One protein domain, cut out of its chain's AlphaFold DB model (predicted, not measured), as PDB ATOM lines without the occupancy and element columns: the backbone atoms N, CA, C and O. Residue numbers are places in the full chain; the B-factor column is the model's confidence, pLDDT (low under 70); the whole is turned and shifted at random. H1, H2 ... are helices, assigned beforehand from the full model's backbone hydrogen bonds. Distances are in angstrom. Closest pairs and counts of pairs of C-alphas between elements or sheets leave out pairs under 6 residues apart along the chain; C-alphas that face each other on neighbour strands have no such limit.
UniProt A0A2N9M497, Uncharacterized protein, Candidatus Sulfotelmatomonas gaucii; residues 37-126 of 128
ATOM      1  N   PRO A  37      -8.303  22.282 -39.696       93.62
ATOM      2  CA  PRO A  37      -7.977  22.201 -38.280       93.62
ATOM      3  C   PRO A  37      -8.261  23.517 -37.550       93.62
ATOM      4  O   PRO A  37      -8.455  23.511 -36.337       93.62
ATOM      5  N   ALA A  38      -8.288  24.651 -38.255       94.94
ATOM      6  CA  ALA A  38      -8.739  25.914 -37.688       94.94
ATOM      7  C   ALA A  38     -10.236  25.909 -37.395       94.94
ATOM      8  O   ALA A  38     -10.623  26.259 -36.283       94.94
ATOM      9  N   VAL A  39     -11.054  25.430 -38.332       95.69
ATOM     10  CA  VAL A  39     -12.506  25.308 -38.137       95.69
ATOM     11  C   VAL A  39     -12.802  24.388 -36.952       95.69
ATOM     12  O   VAL A  39     -13.547  24.771 -36.051       95.69
ATOM     13  N   LEU A  40     -12.125  23.237 -36.855       95.50
ATOM     14  CA  LEU A  40     -12.251  22.338 -35.701       95.50
ATOM     15  C   LEU A  40     -11.887  23.012 -34.372       95.50
ATOM     16  O   LEU A  40     -12.559  22.790 -33.363       95.50
ATOM     17  N   ARG A  41     -10.829  23.835 -34.339       96.19
ATOM     18  CA  ARG A  41     -10.462  24.594 -33.130       96.19
ATOM     19  C   ARG A  41     -11.571  25.564 -32.728       96.19
ATOM     20  O   ARG A  41     -11.915  25.610 -31.547       96.19
ATOM     21  N   CYS A  42     -12.155  26.280 -33.686       97.56
ATOM     22  CA  CYS A  42     -13.252  27.209 -33.430       97.56
ATOM     23  C   CYS A  42     -14.507  26.480 -32.920       97.56
ATOM     24  O   CYS A  42     -15.079  26.884 -31.907       97.56
ATOM     25  N   ILE A  43     -14.875  25.347 -33.531       96.56
ATOM     26  CA  ILE A  43     -15.993  24.496 -33.084       96.56
ATOM     27  C   ILE A  43     -15.766  23.993 -31.653       96.56
ATOM     28  O   ILE A  43     -16.659  24.059 -30.808       96.56
ATOM     29  N   ARG A  44     -14.557  23.510 -31.339       97.19
ATOM     30  CA  ARG A  44     -14.218  23.057 -29.978       97.19
ATOM     31  C   ARG A  44     -14.326  24.195 -28.965       97.19
ATOM     32  O   ARG A  44     -14.830  23.970 -27.866       97.19
ATOM     33  N   ALA A  45     -13.886  25.399 -29.327       97.81
ATOM     34  CA  ALA A  45     -14.010  26.578 -28.475       97.81
ATOM     35  C   ALA A  45     -15.481  26.939 -28.212       97.81
ATOM     36  O   ALA A  45     -15.844  27.134 -27.049       97.81
ATOM     37  N   TYR A  46     -16.319  26.938 -29.256       97.56
ATOM     38  CA  TYR A  46     -17.767  27.139 -29.149       97.56
ATOM     39  C   TYR A  46     -18.397  26.123 -28.196       97.56
ATOM     40  O   TYR A  46     -18.953  26.494 -27.166       97.56
ATOM     41  N   ASN A  47     -18.224  24.829 -28.482       96.38
ATOM     42  CA  ASN A  47     -18.838  23.743 -27.719       96.38
ATOM     43  C   ASN A  47     -18.399  23.742 -26.254       96.38
ATOM     44  O   ASN A  47     -19.197  23.463 -25.359       96.38
ATOM     45  N   ARG A  48     -17.129  24.065 -25.988       97.56
ATOM     46  CA  ARG A  48     -16.619  24.178 -24.622       97.56
ATOM     47  C   ARG A  48     -17.295  25.320 -23.869       97.56
ATOM     48  O   ARG A  48     -17.661  25.127 -22.714       97.56
ATOM     49  N   ALA A  49     -17.427  26.495 -24.482       97.50
ATOM     50  CA  ALA A  49     -18.061  27.642 -23.839       97.50
ATOM     51  C   ALA A  49     -19.566  27.422 -23.643       97.50
ATOM     52  O   ALA A  49     -20.051  27.620 -22.534       97.50
ATOM     53  N   PHE A  50     -20.249  26.892 -24.657       95.06
ATOM     54  CA  PHE A  50     -21.665  26.533 -24.608       95.06
ATOM     55  C   PHE A  50     -21.970  25.577 -23.443       95.06
ATOM     56  O   PHE A  50     -22.756  25.890 -22.553       95.06
ATOM     57  N   LYS A  51     -21.262  24.438 -23.374       95.44
ATOM     58  CA  LYS A  51     -21.431  23.457 -22.284       95.44
ATOM     59  C   LYS A  51     -21.080  24.045 -20.920       95.44
ATOM     60  O   LYS A  51     -21.706  23.715 -19.915       95.44
ATOM     61  N   ARG A  52     -20.064  24.908 -20.864       96.12
ATOM     62  CA  ARG A  52     -19.657  25.584 -19.628       96.12
ATOM     63  C   ARG A  52     -20.723  26.563 -19.135       96.12
ATOM     64  O   ARG A  52     -20.869  26.684 -17.929       96.12
ATOM     65  N   CYS A  53     -21.426  27.257 -20.026       94.81
ATOM     66  CA  CYS A  53     -22.517  28.156 -19.654       94.81
ATOM     67  C   CYS A  53     -23.649  27.362 -18.981       94.81
ATOM     68  O   CYS A  53     -23.926  27.581 -17.804       94.81
ATOM     69  N   LEU A  54     -24.160  26.327 -19.657       93.44
ATOM     70  CA  LEU A  54     -25.260  25.491 -19.152       93.44
ATOM     71  C   LEU A  54     -24.929  24.706 -17.874       93.44
ATOM     72  O   LEU A  54     -25.816  24.375 -17.099       93.44
ATOM     73  N   SER A  55     -23.656  24.363 -17.654       94.56
ATOM     74  CA  SER A  55     -23.241  23.641 -16.439       94.56
ATOM     75  C   SER A  55     -22.984  24.549 -15.241       94.56
ATOM     76  O   SER A  55     -22.976  24.065 -14.112       94.56
ATOM     77  N   LYS A  56     -22.729  25.843 -15.464       93.12
ATOM     78  CA  LYS A  56     -22.424  26.791 -14.386       93.12
ATOM     79  C   LYS A  56     -23.663  27.405 -13.767       93.12
ATOM     80  O   LYS A  56     -23.634  27.700 -12.576       93.12
ATOM     81  N   ASP A  57     -24.692  27.630 -14.570       90.31
ATOM     82  CA  ASP A  57     -25.893  28.321 -14.137       90.31
ATOM     83  C   ASP A  57     -27.137  27.543 -14.595       90.31
ATOM     84  O   ASP A  57     -27.387  27.451 -15.796       90.31
ATOM     85  N   PRO A  58     -27.917  26.965 -13.662       88.50
ATOM     86  CA  PRO A  58     -29.143  26.246 -13.999       88.50
ATOM     87  C   PRO A  58     -30.254  27.161 -14.537       88.50
ATOM     88  O   PRO A  58     -31.223  26.651 -15.096       88.50
ATOM     89  N   ALA A  59     -30.136  28.483 -14.375       93.50
ATOM     90  CA  ALA A  59     -31.036  29.463 -14.974       93.50
ATOM     91  C   ALA A  59     -30.561  29.951 -16.354       93.50
ATOM     92  O   ALA A  59     -31.312  30.668 -17.018       93.50
ATOM     93  N   ALA A  60     -29.355  29.572 -16.802       92.69
ATOM     94  CA  ALA A  60     -28.846  29.985 -18.105       92.69
ATOM     95  C   ALA A  60     -29.743  29.469 -19.227       92.69
ATOM     96  O   ALA A  60     -30.058  28.279 -19.326       92.69
ATOM     97  N   THR A  61     -30.118  30.379 -20.116       94.94
ATOM     98  CA  THR A  61     -30.912  30.035 -21.285       94.94
ATOM     99  C   THR A  61     -30.030  29.442 -22.383       94.94
ATOM    100  O   THR A  61     -28.803  29.591 -22.407       94.94
ATOM    101  N   SER A  62     -30.663  28.790 -23.360       92.19
ATOM    102  CA  SER A  62     -29.963  28.395 -24.586       92.19
ATOM    103  C   SER A  62     -29.356  29.607 -25.302       92.19
ATOM    104  O   SER A  62     -28.296  29.475 -25.907       92.19
ATOM    105  N   GLU A  63     -29.999  30.773 -25.244       94.38
ATOM    106  CA  GLU A  63     -29.496  31.998 -25.870       94.38
ATOM    107  C   GLU A  63     -28.200  32.476 -25.200       94.38
ATOM    108  O   GLU A  63     -27.223  32.766 -25.890       94.38
ATOM    109  N   ASP A  64     -28.138  32.446 -23.866       93.94
ATOM    110  CA  ASP A  64     -26.917  32.769 -23.115       93.94
ATOM    111  C   ASP A  64     -25.763  31.844 -23.512       93.94
ATOM    112  O   ASP A  64     -24.658  32.298 -23.821       93.94
ATOM    113  N   ALA A  65     -26.029  30.537 -23.592       94.19
ATOM    114  CA  ALA A  65     -25.029  29.552 -23.986       94.19
ATOM    115  C   ALA A  65     -24.568  29.730 -25.441       94.19
ATOM    116  O   ALA A  65     -23.375  29.577 -25.732       94.19
ATOM    117  N   GLN A  66     -25.480  30.086 -26.353       95.19
ATOM    118  CA  GLN A  66     -25.150  30.406 -27.743       95.19
ATOM    119  C   GLN A  66     -24.288  31.667 -27.841       95.19
ATOM    120  O   GLN A  66     -23.307  31.663 -28.585       95.19
ATOM    121  N   ASN A  67     -24.595  32.711 -27.068       96.06
ATOM    122  CA  ASN A  67     -23.813  33.946 -27.019       96.06
ATOM    123  C   ASN A  67     -22.394  33.696 -26.485       96.06
ATOM    124  O   ASN A  67     -21.409  34.139 -27.090       96.06
ATOM    125  N   ASP A  68     -22.263  32.909 -25.414       96.94
ATOM    126  CA  ASP A  68     -20.967  32.511 -24.852       96.94
ATOM    127  C   ASP A  68     -20.155  31.665 -25.851       96.94
ATOM    128  O   ASP A  68     -18.949  31.879 -26.048       96.94
ATOM    129  N   GLY A  69     -20.834  30.735 -26.531       96.81
ATOM    130  CA  GLY A  69     -20.298  29.923 -27.620       96.81
ATOM    131  C   GLY A  69     -19.788  30.773 -28.783       96.81
ATOM    132  O   GLY A  69     -18.624  30.644 -29.171       96.81
ATOM    133  N   ARG A  70     -20.621  31.683 -29.304       97.25
ATOM    134  CA  ARG A  70     -20.291  32.628 -30.384       97.25
ATOM    135  C   ARG A  70     -19.063  33.452 -30.012       97.25
ATOM    136  O   ARG A  70     -18.100  33.499 -30.775       97.25
ATOM    137  N   GLY A  71     -19.043  34.030 -28.811       97.50
ATOM    138  CA  GLY A  71     -17.895  34.792 -28.327       97.50
ATOM    139  C   GLY A  71     -16.609  33.960 -28.276       97.50
ATOM    140  O   GLY A  71     -15.535  34.445 -28.635       97.50
ATOM    141  N   ALA A  72     -16.688  32.696 -27.854       98.19
ATOM    142  CA  ALA A  72     -15.532  31.800 -27.828       98.19
ATOM    143  C   ALA A  72     -15.067  31.368 -29.224       98.19
ATOM    144  O   ALA A  72     -13.860  31.302 -29.453       98.19
ATOM    145  N   TYR A  73     -15.998  31.122 -30.147       97.75
ATOM    146  CA  TYR A  73     -15.702  30.810 -31.543       97.75
ATOM    147  C   TYR A  73     -14.915  31.947 -32.195       97.75
ATOM    148  O   TYR A  73     -13.826  31.721 -32.713       97.75
ATOM    149  N   LEU A  74     -15.427  33.180 -32.097       96.75
ATOM    150  CA  LEU A  74     -14.809  34.360 -32.707       96.75
ATOM    151  C   LEU A  74     -13.405  34.628 -32.152       96.75
ATOM    152  O   LEU A  74     -12.490  34.929 -32.912       96.75
ATOM    153  N   ARG A  75     -13.192  34.443 -30.842       97.56
ATOM    154  CA  ARG A  75     -11.854  34.564 -30.228       97.56
ATOM    155  C   ARG A  75     -10.872  33.479 -30.668       97.56
ATOM    156  O   ARG A  75      -9.668  33.702 -30.607       97.56
ATOM    157  N   ALA A  76     -11.364  32.304 -31.053       97.62
ATOM    158  CA  ALA A  76     -10.534  31.196 -31.520       97.62
ATOM    159  C   ALA A  76     -10.194  31.290 -33.016       97.62
ATOM    160  O   ALA A  76      -9.366  30.508 -33.497       97.62
ATOM    161  N   MET A  77     -10.815  32.223 -33.746       96.44
ATOM    162  CA  MET A  77     -10.560  32.397 -35.169       96.44
ATOM    163  C   MET A  77      -9.090  32.757 -35.438       96.44
ATOM    164  O   MET A  77      -8.475  33.499 -34.668       96.44
ATOM    165  N   PRO A  78      -8.508  32.249 -36.537       97.00
ATOM    166  CA  PRO A  78      -7.140  32.578 -36.921       97.00
ATOM    167  C   PRO A  78      -6.934  34.088 -37.119       97.00
ATOM    168  O   PRO A  78      -7.819  34.763 -37.636       97.00
ATOM    169  N   PRO A  79      -5.758  34.642 -36.793       95.69
ATOM    170  CA  PRO A  79      -5.470  36.044 -37.080       95.69
ATOM    171  C   PRO A  79      -5.340  36.286 -38.593       95.69
ATOM    172  O   PRO A  79      -4.857  35.430 -39.329       95.69
ATOM    173  N   LEU A  80      -5.656  37.494 -39.065       94.75
ATOM    174  CA  LEU A  80      -5.470  37.912 -40.466       94.75
ATOM    175  C   LEU A  80      -3.997  38.225 -40.814       94.75
ATOM    176  O   LEU A  80      -3.692  39.200 -41.495       94.75
ATOM    177  N   ALA A  81      -3.068  37.397 -40.338       92.44
ATOM    178  CA  ALA A  81      -1.630  37.561 -40.521       92.44
ATOM    179  C   ALA A  81      -1.055  36.390 -41.327       92.44
ATOM    180  O   ALA A  81      -1.005  35.255 -40.851       92.44
ATOM    181  N   GLY A  82      -0.598  36.678 -42.546       91.88
ATOM    182  CA  GLY A  82      -0.041  35.683 -43.462       91.88
ATOM    183  C   GLY A  82      -1.101  34.913 -44.258       91.88
ATOM    184  O   GLY A  82      -2.243  34.733 -43.837       91.88
ATOM    185  N   ILE A  83      -0.705  34.429 -45.438       93.94
ATOM    186  CA  ILE A  83      -1.624  33.829 -46.423       93.94
ATOM    187  C   ILE A  83      -2.350  32.604 -45.857       93.94
ATOM    188  O   ILE A  83      -3.549  32.442 -46.080       93.94
ATOM    189  N   LYS A  84      -1.640  31.747 -45.112       93.69
ATOM    190  CA  LYS A  84      -2.229  30.541 -44.520       93.69
ATOM    191  C   LYS A  84      -3.334  30.886 -43.519       93.69
ATOM    192  O   LYS A  84      -4.432  30.357 -43.639       93.69
ATOM    193  N   ASN A  85      -3.067  31.787 -42.572       95.31
ATOM    194  CA  ASN A  85      -4.058  32.122 -41.550       95.31
ATOM    195  C   ASN A  85      -5.257  32.861 -42.144       95.31
ATOM    196  O   ASN A  85      -6.368  32.650 -41.680       95.31
ATOM    197  N   ILE A  86      -5.068  33.651 -43.206       96.06
ATOM    198  CA  ILE A  86      -6.196  34.269 -43.911       96.06
ATOM    199  C   ILE A  86      -7.093  33.211 -44.566       96.06
ATOM    200  O   ILE A  86      -8.313  33.306 -44.466       96.06
ATOM    201  N   ARG A  87      -6.521  32.183 -45.206       95.44
ATOM    202  CA  ARG A  87      -7.314  31.068 -45.760       95.44
ATOM    203  C   ARG A  87      -8.082  30.331 -44.664       95.44
ATOM    204  O   ARG A  87      -9.273  30.078 -44.821       95.44
ATOM    205  N   ASP A  88      -7.415  30.044 -43.549       96.19
ATOM    206  CA  ASP A  88      -8.034  29.403 -42.387       96.19
ATOM    207  C   ASP A  88      -9.133  30.286 -41.764       96.19
ATOM    208  O   ASP A  88     -10.183  29.782 -41.369       96.19
ATOM    209  N   PHE A  89      -8.930  31.606 -41.713       97.31
ATOM    210  CA  PHE A  89      -9.920  32.575 -41.246       97.31
ATOM    211  C   PHE A  89     -11.151  32.587 -42.149       97.31
ATOM    212  O   PHE A  89     -12.259  32.454 -41.642       97.31
ATOM    213  N   ILE A  90     -10.969  32.668 -43.472       96.81
ATOM    214  CA  ILE A  90     -12.068  32.609 -44.449       96.81
ATOM    215  C   ILE A  90     -12.878  31.323 -44.253       96.81
ATOM    216  O   ILE A  90     -14.097  31.398 -44.152       96.81
ATOM    217  N   ALA A  91     -12.217  30.170 -44.102       96.56
ATOM    218  CA  ALA A  91     -12.904  28.906 -43.828       96.56
ATOM    219  C   ALA A  91     -13.733  28.958 -42.529       96.56
ATOM    220  O   ALA A  91     -14.874  28.496 -42.505       96.56
ATOM    221  N   CYS A  92     -13.198  29.566 -41.465       97.12
ATOM    222  CA  CYS A  92     -13.925  29.752 -40.208       97.12
ATOM    223  C   CYS A  92     -15.121  30.706 -40.348       97.12
ATOM    224  O   CYS A  92     -16.157  30.439 -39.743       97.12
ATOM    225  N   VAL A  93     -15.001  31.792 -41.122       97.75
ATOM    226  CA  VAL A  93     -16.111  32.727 -41.389       97.75
ATOM    227  C   VAL A  93     -17.208  32.022 -42.177       97.75
ATOM    228  O   VAL A  93     -18.369  32.085 -41.788       97.75
ATOM    229  N   THR A  94     -16.851  31.312 -43.251       97.38
ATOM    230  CA  THR A  94     -17.814  30.573 -44.075       97.38
ATOM    231  C   THR A  94     -18.562  29.532 -43.249       97.38
ATOM    232  O   THR A  94     -19.786  29.469 -43.319       97.38
ATOM    233  N   PHE A  95     -17.855  28.759 -42.419       96.50
ATOM    234  CA  PHE A  95     -18.501  27.799 -41.524       96.50
ATOM    235  C   PHE A  95     -19.438  28.490 -40.525       96.50
ATOM    236  O   PHE A  95     -20.570  28.051 -40.337       96.50
ATOM    237  N   ALA A  96     -18.994  29.589 -39.910       95.75
ATOM    238  CA  ALA A  96     -19.798  30.329 -38.943       95.75
ATOM    239  C   ALA A  96     -21.065  30.930 -39.564       95.75
ATOM    240  O   ALA A  96     -22.096  30.971 -38.905       95.75
ATOM    241  N   LEU A  97     -20.996  31.375 -40.822       97.19
ATOM    242  CA  LEU A  97     -22.151  31.878 -41.562       97.19
ATOM    243  C   LEU A  97     -23.151  30.752 -41.862       97.19
ATOM    244  O   LEU A  97     -24.336  30.906 -41.598       97.19
ATOM    245  N   LEU A  98     -22.674  29.608 -42.364       96.31
ATOM    246  CA  LEU A  98     -23.528  28.455 -42.683       96.31
ATOM    247  C   LEU A  98     -24.194  27.834 -41.449       96.31
ATOM    248  O   LEU A  98     -25.227  27.188 -41.574       96.31
ATOM    249  N   THR A  99     -23.591  28.006 -40.273       92.94
ATOM    250  CA  THR A  99     -24.105  27.497 -38.992       92.94
ATOM    251  C   THR A  99     -24.762  28.578 -38.138       92.94
ATOM    252  O   THR A  99     -25.028  28.342 -36.963       92.94
ATOM    253  N   GLU A 100     -24.982  29.771 -38.700       93.50
ATOM    254  CA  GLU A 100     -25.624  30.921 -38.043       93.50
ATOM    255  C   GLU A 100     -24.924  31.404 -36.753       93.50
ATOM    256  O   GLU A 100     -25.405  32.275 -36.018       93.50
ATOM    257  N   VAL A 101     -23.695  30.932 -36.513       95.00
ATOM    258  CA  VAL A 101     -22.804  31.457 -35.474       95.00
ATOM    259  C   VAL A 101     -22.493  32.925 -35.735       95.00
ATOM    260  O   VAL A 101     -22.200  33.633 -34.785       95.00
ATOM    261  N   ILE A 102     -22.600  33.428 -36.964       96.38
ATOM    262  CA  ILE A 102     -22.593  34.865 -37.282       96.38
ATOM    263  C   ILE A 102     -23.701  35.193 -38.285       96.38
ATOM    264  O   ILE A 102     -24.122  34.332 -39.052       96.38
ATOM    265  N   GLY A 103     -24.148  36.450 -38.296       96.06
ATOM    266  CA  GLY A 103     -25.092  36.947 -39.299       96.06
ATOM    267  C   GLY A 103     -24.415  37.334 -40.626       96.06
ATOM    268  O   GLY A 103     -23.194  37.518 -40.660       96.06
ATOM    269  N   PRO A 104     -25.196  37.522 -41.706       96.44
ATOM    270  CA  PRO A 104     -24.678  37.863 -43.034       96.44
ATOM    271  C   PRO A 104     -23.890  39.181 -43.050       96.44
ATOM    272  O   PRO A 104     -22.777  39.210 -43.561       96.44
ATOM    273  N   GLU A 105     -24.390  40.231 -42.390       96.75
ATOM    274  CA  GLU A 105     -23.695  41.526 -42.284       96.75
ATOM    275  C   GLU A 105     -22.315  41.390 -41.614       96.75
ATOM    276  O   GLU A 105     -21.314  41.954 -42.059       96.75
ATOM    277  N   GLN A 106     -22.223  40.587 -40.549       96.44
ATOM    278  CA  GLN A 106     -20.946  40.322 -39.883       96.44
ATOM    279  C   GLN A 106     -19.997  39.546 -40.799       96.44
ATOM    280  O   GLN A 106     -18.809  39.860 -40.864       96.44
ATOM    281  N   ALA A 107     -20.511  38.551 -41.525       96.81
ATOM    282  CA  ALA A 107     -19.718  37.775 -42.469       96.81
ATOM    283  C   ALA A 107     -19.151  38.651 -43.597       96.81
ATOM    284  O   ALA A 107     -17.964  38.542 -43.905       96.81
ATOM    285  N   GLU A 108     -19.950  39.562 -44.158       97.75
ATOM    286  CA  GLU A 108     -19.503  40.534 -45.162       97.75
ATOM    287  C   GLU A 108     -18.349  41.400 -44.643       97.75
ATOM    288  O   GLU A 108     -17.312  41.516 -45.305       97.75
ATOM    289  N   ASN A 109     -18.473  41.922 -43.419       97.50
ATOM    290  CA  ASN A 109     -17.414  42.691 -42.765       97.50
ATOM    291  C   ASN A 109     -16.124  41.869 -42.594       97.50
ATOM    292  O   ASN A 109     -15.026  42.349 -42.900       97.50
ATOM    293  N   TYR A 110     -16.229  40.606 -42.167       97.88
ATOM    294  CA  TYR A 110     -15.067  39.727 -42.010       97.88
ATOM    295  C   TYR A 110     -14.404  39.368 -43.346       97.88
ATOM    296  O   TYR A 110     -13.172  39.377 -43.439       97.88
ATOM    297  N   PHE A 111     -15.179  39.098 -44.399       97.56
ATOM    298  CA  PHE A 111     -14.625  38.876 -45.737       97.56
ATOM    299  C   PHE A 111     -13.964  40.140 -46.295       97.56
ATOM    300  O   PHE A 111     -12.901  40.051 -46.919       97.56
ATOM    301  N   GLY A 112     -14.527  41.319 -46.015       97.62
ATOM    302  CA  GLY A 112     -13.915  42.612 -46.316       97.62
ATOM    303  C   GLY A 112     -12.544  42.768 -45.656       97.62
ATOM    304  O   GLY A 112     -11.553  43.037 -46.342       97.62
ATOM    305  N   ALA A 113     -12.448  42.508 -44.350       96.69
ATOM    306  CA  ALA A 113     -11.183  42.548 -43.615       96.69
ATOM    307  C   ALA A 113     -10.150  41.549 -44.174       96.69
ATOM    308  O   ALA A 113      -8.987  41.905 -44.390       96.69
ATOM    309  N   ALA A 114     -10.573  40.321 -44.493       96.69
ATOM    310  CA  ALA A 114      -9.707  39.314 -45.105       96.69
ATOM    311  C   ALA A 114      -9.181  39.754 -46.482       96.69
ATOM    312  O   ALA A 114      -8.001  39.566 -46.795       96.69
ATOM    313  N   ARG A 115     -10.028  40.395 -47.297       95.81
ATOM    314  CA  ARG A 115      -9.636  40.962 -48.592       95.81
ATOM    315  C   ARG A 115      -8.600  42.078 -48.433       95.81
ATOM    316  O   ARG A 115      -7.626  42.091 -49.187       95.81
ATOM    317  N   VAL A 116      -8.778  42.979 -47.465       96.50
ATOM    318  CA  VAL A 116      -7.803  44.043 -47.163       96.50
ATOM    319  C   VAL A 116      -6.458  43.441 -46.750       96.50
ATOM    320  O   VAL A 116      -5.426  43.819 -47.306       96.50
ATOM    321  N   ALA A 117      -6.462  42.441 -45.865       95.38
ATOM    322  CA  ALA A 117      -5.245  41.756 -45.430       95.38
ATOM    323  C   ALA A 117      -4.496  41.082 -46.599       95.38
ATOM    324  O   ALA A 117      -3.275  41.211 -46.714       95.38
ATOM    325  N   LEU A 118      -5.210  40.425 -47.524       92.94
ATOM    326  CA  LEU A 118      -4.607  39.859 -48.741       92.94
ATOM    327  C   LEU A 118      -3.992  40.934 -49.644       92.94
ATOM    328  O   LEU A 118      -2.942  40.702 -50.244       92.94
ATOM    329  N   GLY A 119      -4.645  42.092 -49.759       93.19
ATOM    330  CA  GLY A 119      -4.124  43.238 -50.502       93.19
ATOM    331  C   GLY A 119      -2.814  43.759 -49.912       93.19
ATOM    332  O   GLY A 119      -1.839  43.929 -50.646       93.19
ATOM    333  N   ALA A 120      -2.765  43.923 -48.587       92.31
ATOM    334  CA  ALA A 120      -1.580  44.392 -47.873       92.31
ATOM    335  C   ALA A 120      -0.376  43.455 -48.063       92.31
ATOM    336  O   ALA A 120       0.716  43.918 -48.388       92.31
ATOM    337  N   ILE A 121      -0.580  42.134 -47.958       89.88
ATOM    338  CA  ILE A 121       0.493  41.141 -48.161       89.88
ATOM    339  C   ILE A 121       1.075  41.238 -49.575       89.88
ATOM    340  O   ILE A 121       2.291  41.233 -49.742       89.88
ATOM    341  N   ARG A 122       0.216  41.362 -50.594       85.75
ATOM    342  CA  ARG A 122       0.648  41.451 -51.998       85.75
ATOM    343  C   ARG A 122       1.426  42.729 -52.303       85.75
ATOM    344  O   ARG A 122       2.291  42.714 -53.177       85.75
ATOM    345  N   CYS A 123       1.102  43.825 -51.619       82.69
ATOM    346  CA  CYS A 123       1.818  45.089 -51.753       82.69
ATOM    347  C   CYS A 123       3.191  45.017 -51.068       82.69
ATOM    348  O   CYS A 123       4.194  45.361 -51.685       82.69
ATOM    349  N   GLY A 124       3.249  44.462 -49.852       71.25
ATOM    350  CA  GLY A 124       4.501  44.283 -49.113       71.25
ATOM    351  C   GLY A 124       5.503  43.363 -49.819       71.25
ATOM    352  O   GLY A 124       6.688  43.662 -49.849       71.25
ATOM    353  N   SER A 125       5.035  42.299 -50.481       60.12
ATOM    354  CA  SER A 125       5.901  41.367 -51.222       60.12
ATOM    355  C   SER A 125       6.515  41.930 -52.511       60.12
ATOM    356  O   SER A 125       7.340  41.262 -53.119       60.12
ATOM    357  N   ARG A 126       6.088  43.112 -52.975       56.91
ATOM    358  CA  ARG A 126       6.657  43.783 -54.161       56.91
ATOM    359  C   ARG A 126       7.675  44.870 -53.806       56.91
ATOM    360  O   ARG A 126       8.233  45.480 -54.710       56.91
TER     361      ARG A 126
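What this domain is: This is residues 37 to 126 of the 128 residues of an uncharacterized protein of Candidatus Sulfotelmatomonas gaucii (UniProt A0A2N9M497). Two helical hairpins, H1 with H2 and H3 with H4, are set partly one beyond the other along a rod, joined where residues 38 to 42 of H1 pack on residues 88 to 95 of H3. H1 and H2 reach toward one end of the rod, H4 toward the other. The printed part has 90 residues, with four named helices in the order H1, H2, H3, H4 and no named strand; the class is all helix. It is only just loose, close to compact, with a radius of gyration of the C-alphas of 15.0 A and spans of 57 by 24 by 16 A.

Where its parts are: H1, residues 37 to 56, begins with C-alpha 37 at (-7.977, 22.201, -38.280) and is 28.3 A long from first to last C-alpha. H2, residues 62 to 76, measures 20.8 A, and H3, residues 83 to 98, 22.9 A. H4, residues 104 to 124, measures 30.5 A and ends with C-alpha 124 at (4.501, 44.283, -49.113).

How they stand to each other: H1 and H2, a hairpin, touch at a tilt of 36 degrees, only just steep, opposite ways; their closest C-alphas, of Tyr 46 and Gly 69, are 4.1 A apart. H1 touches H3 at a steep tilt of 49 degrees, the same way, closest at the C-alphas of Val 39 and Cys 92, 5.1 A. H3 and H4, a hairpin, touch at a shallow tilt of 9 degrees, opposite ways, closest at the C-alphas of Ile 86 and Ala 114, 6.3 A. H2 and H3 are near each other, and H4 is apart from H1 and H2. In H1, H2, H3 and H4 every O i to N i+4 pair is within hydrogen-bond range.

The domain as a whole: The C-alphas farthest apart, of Pro 58 and Arg 126, are 56.6 A apart. The printed part has no cut. The links H1 to H2 and H3 to H4 are tight, and H2 to H3 is short. Mean pLDDT of the printed part is 94.2; residues 125 to 126 are under 70.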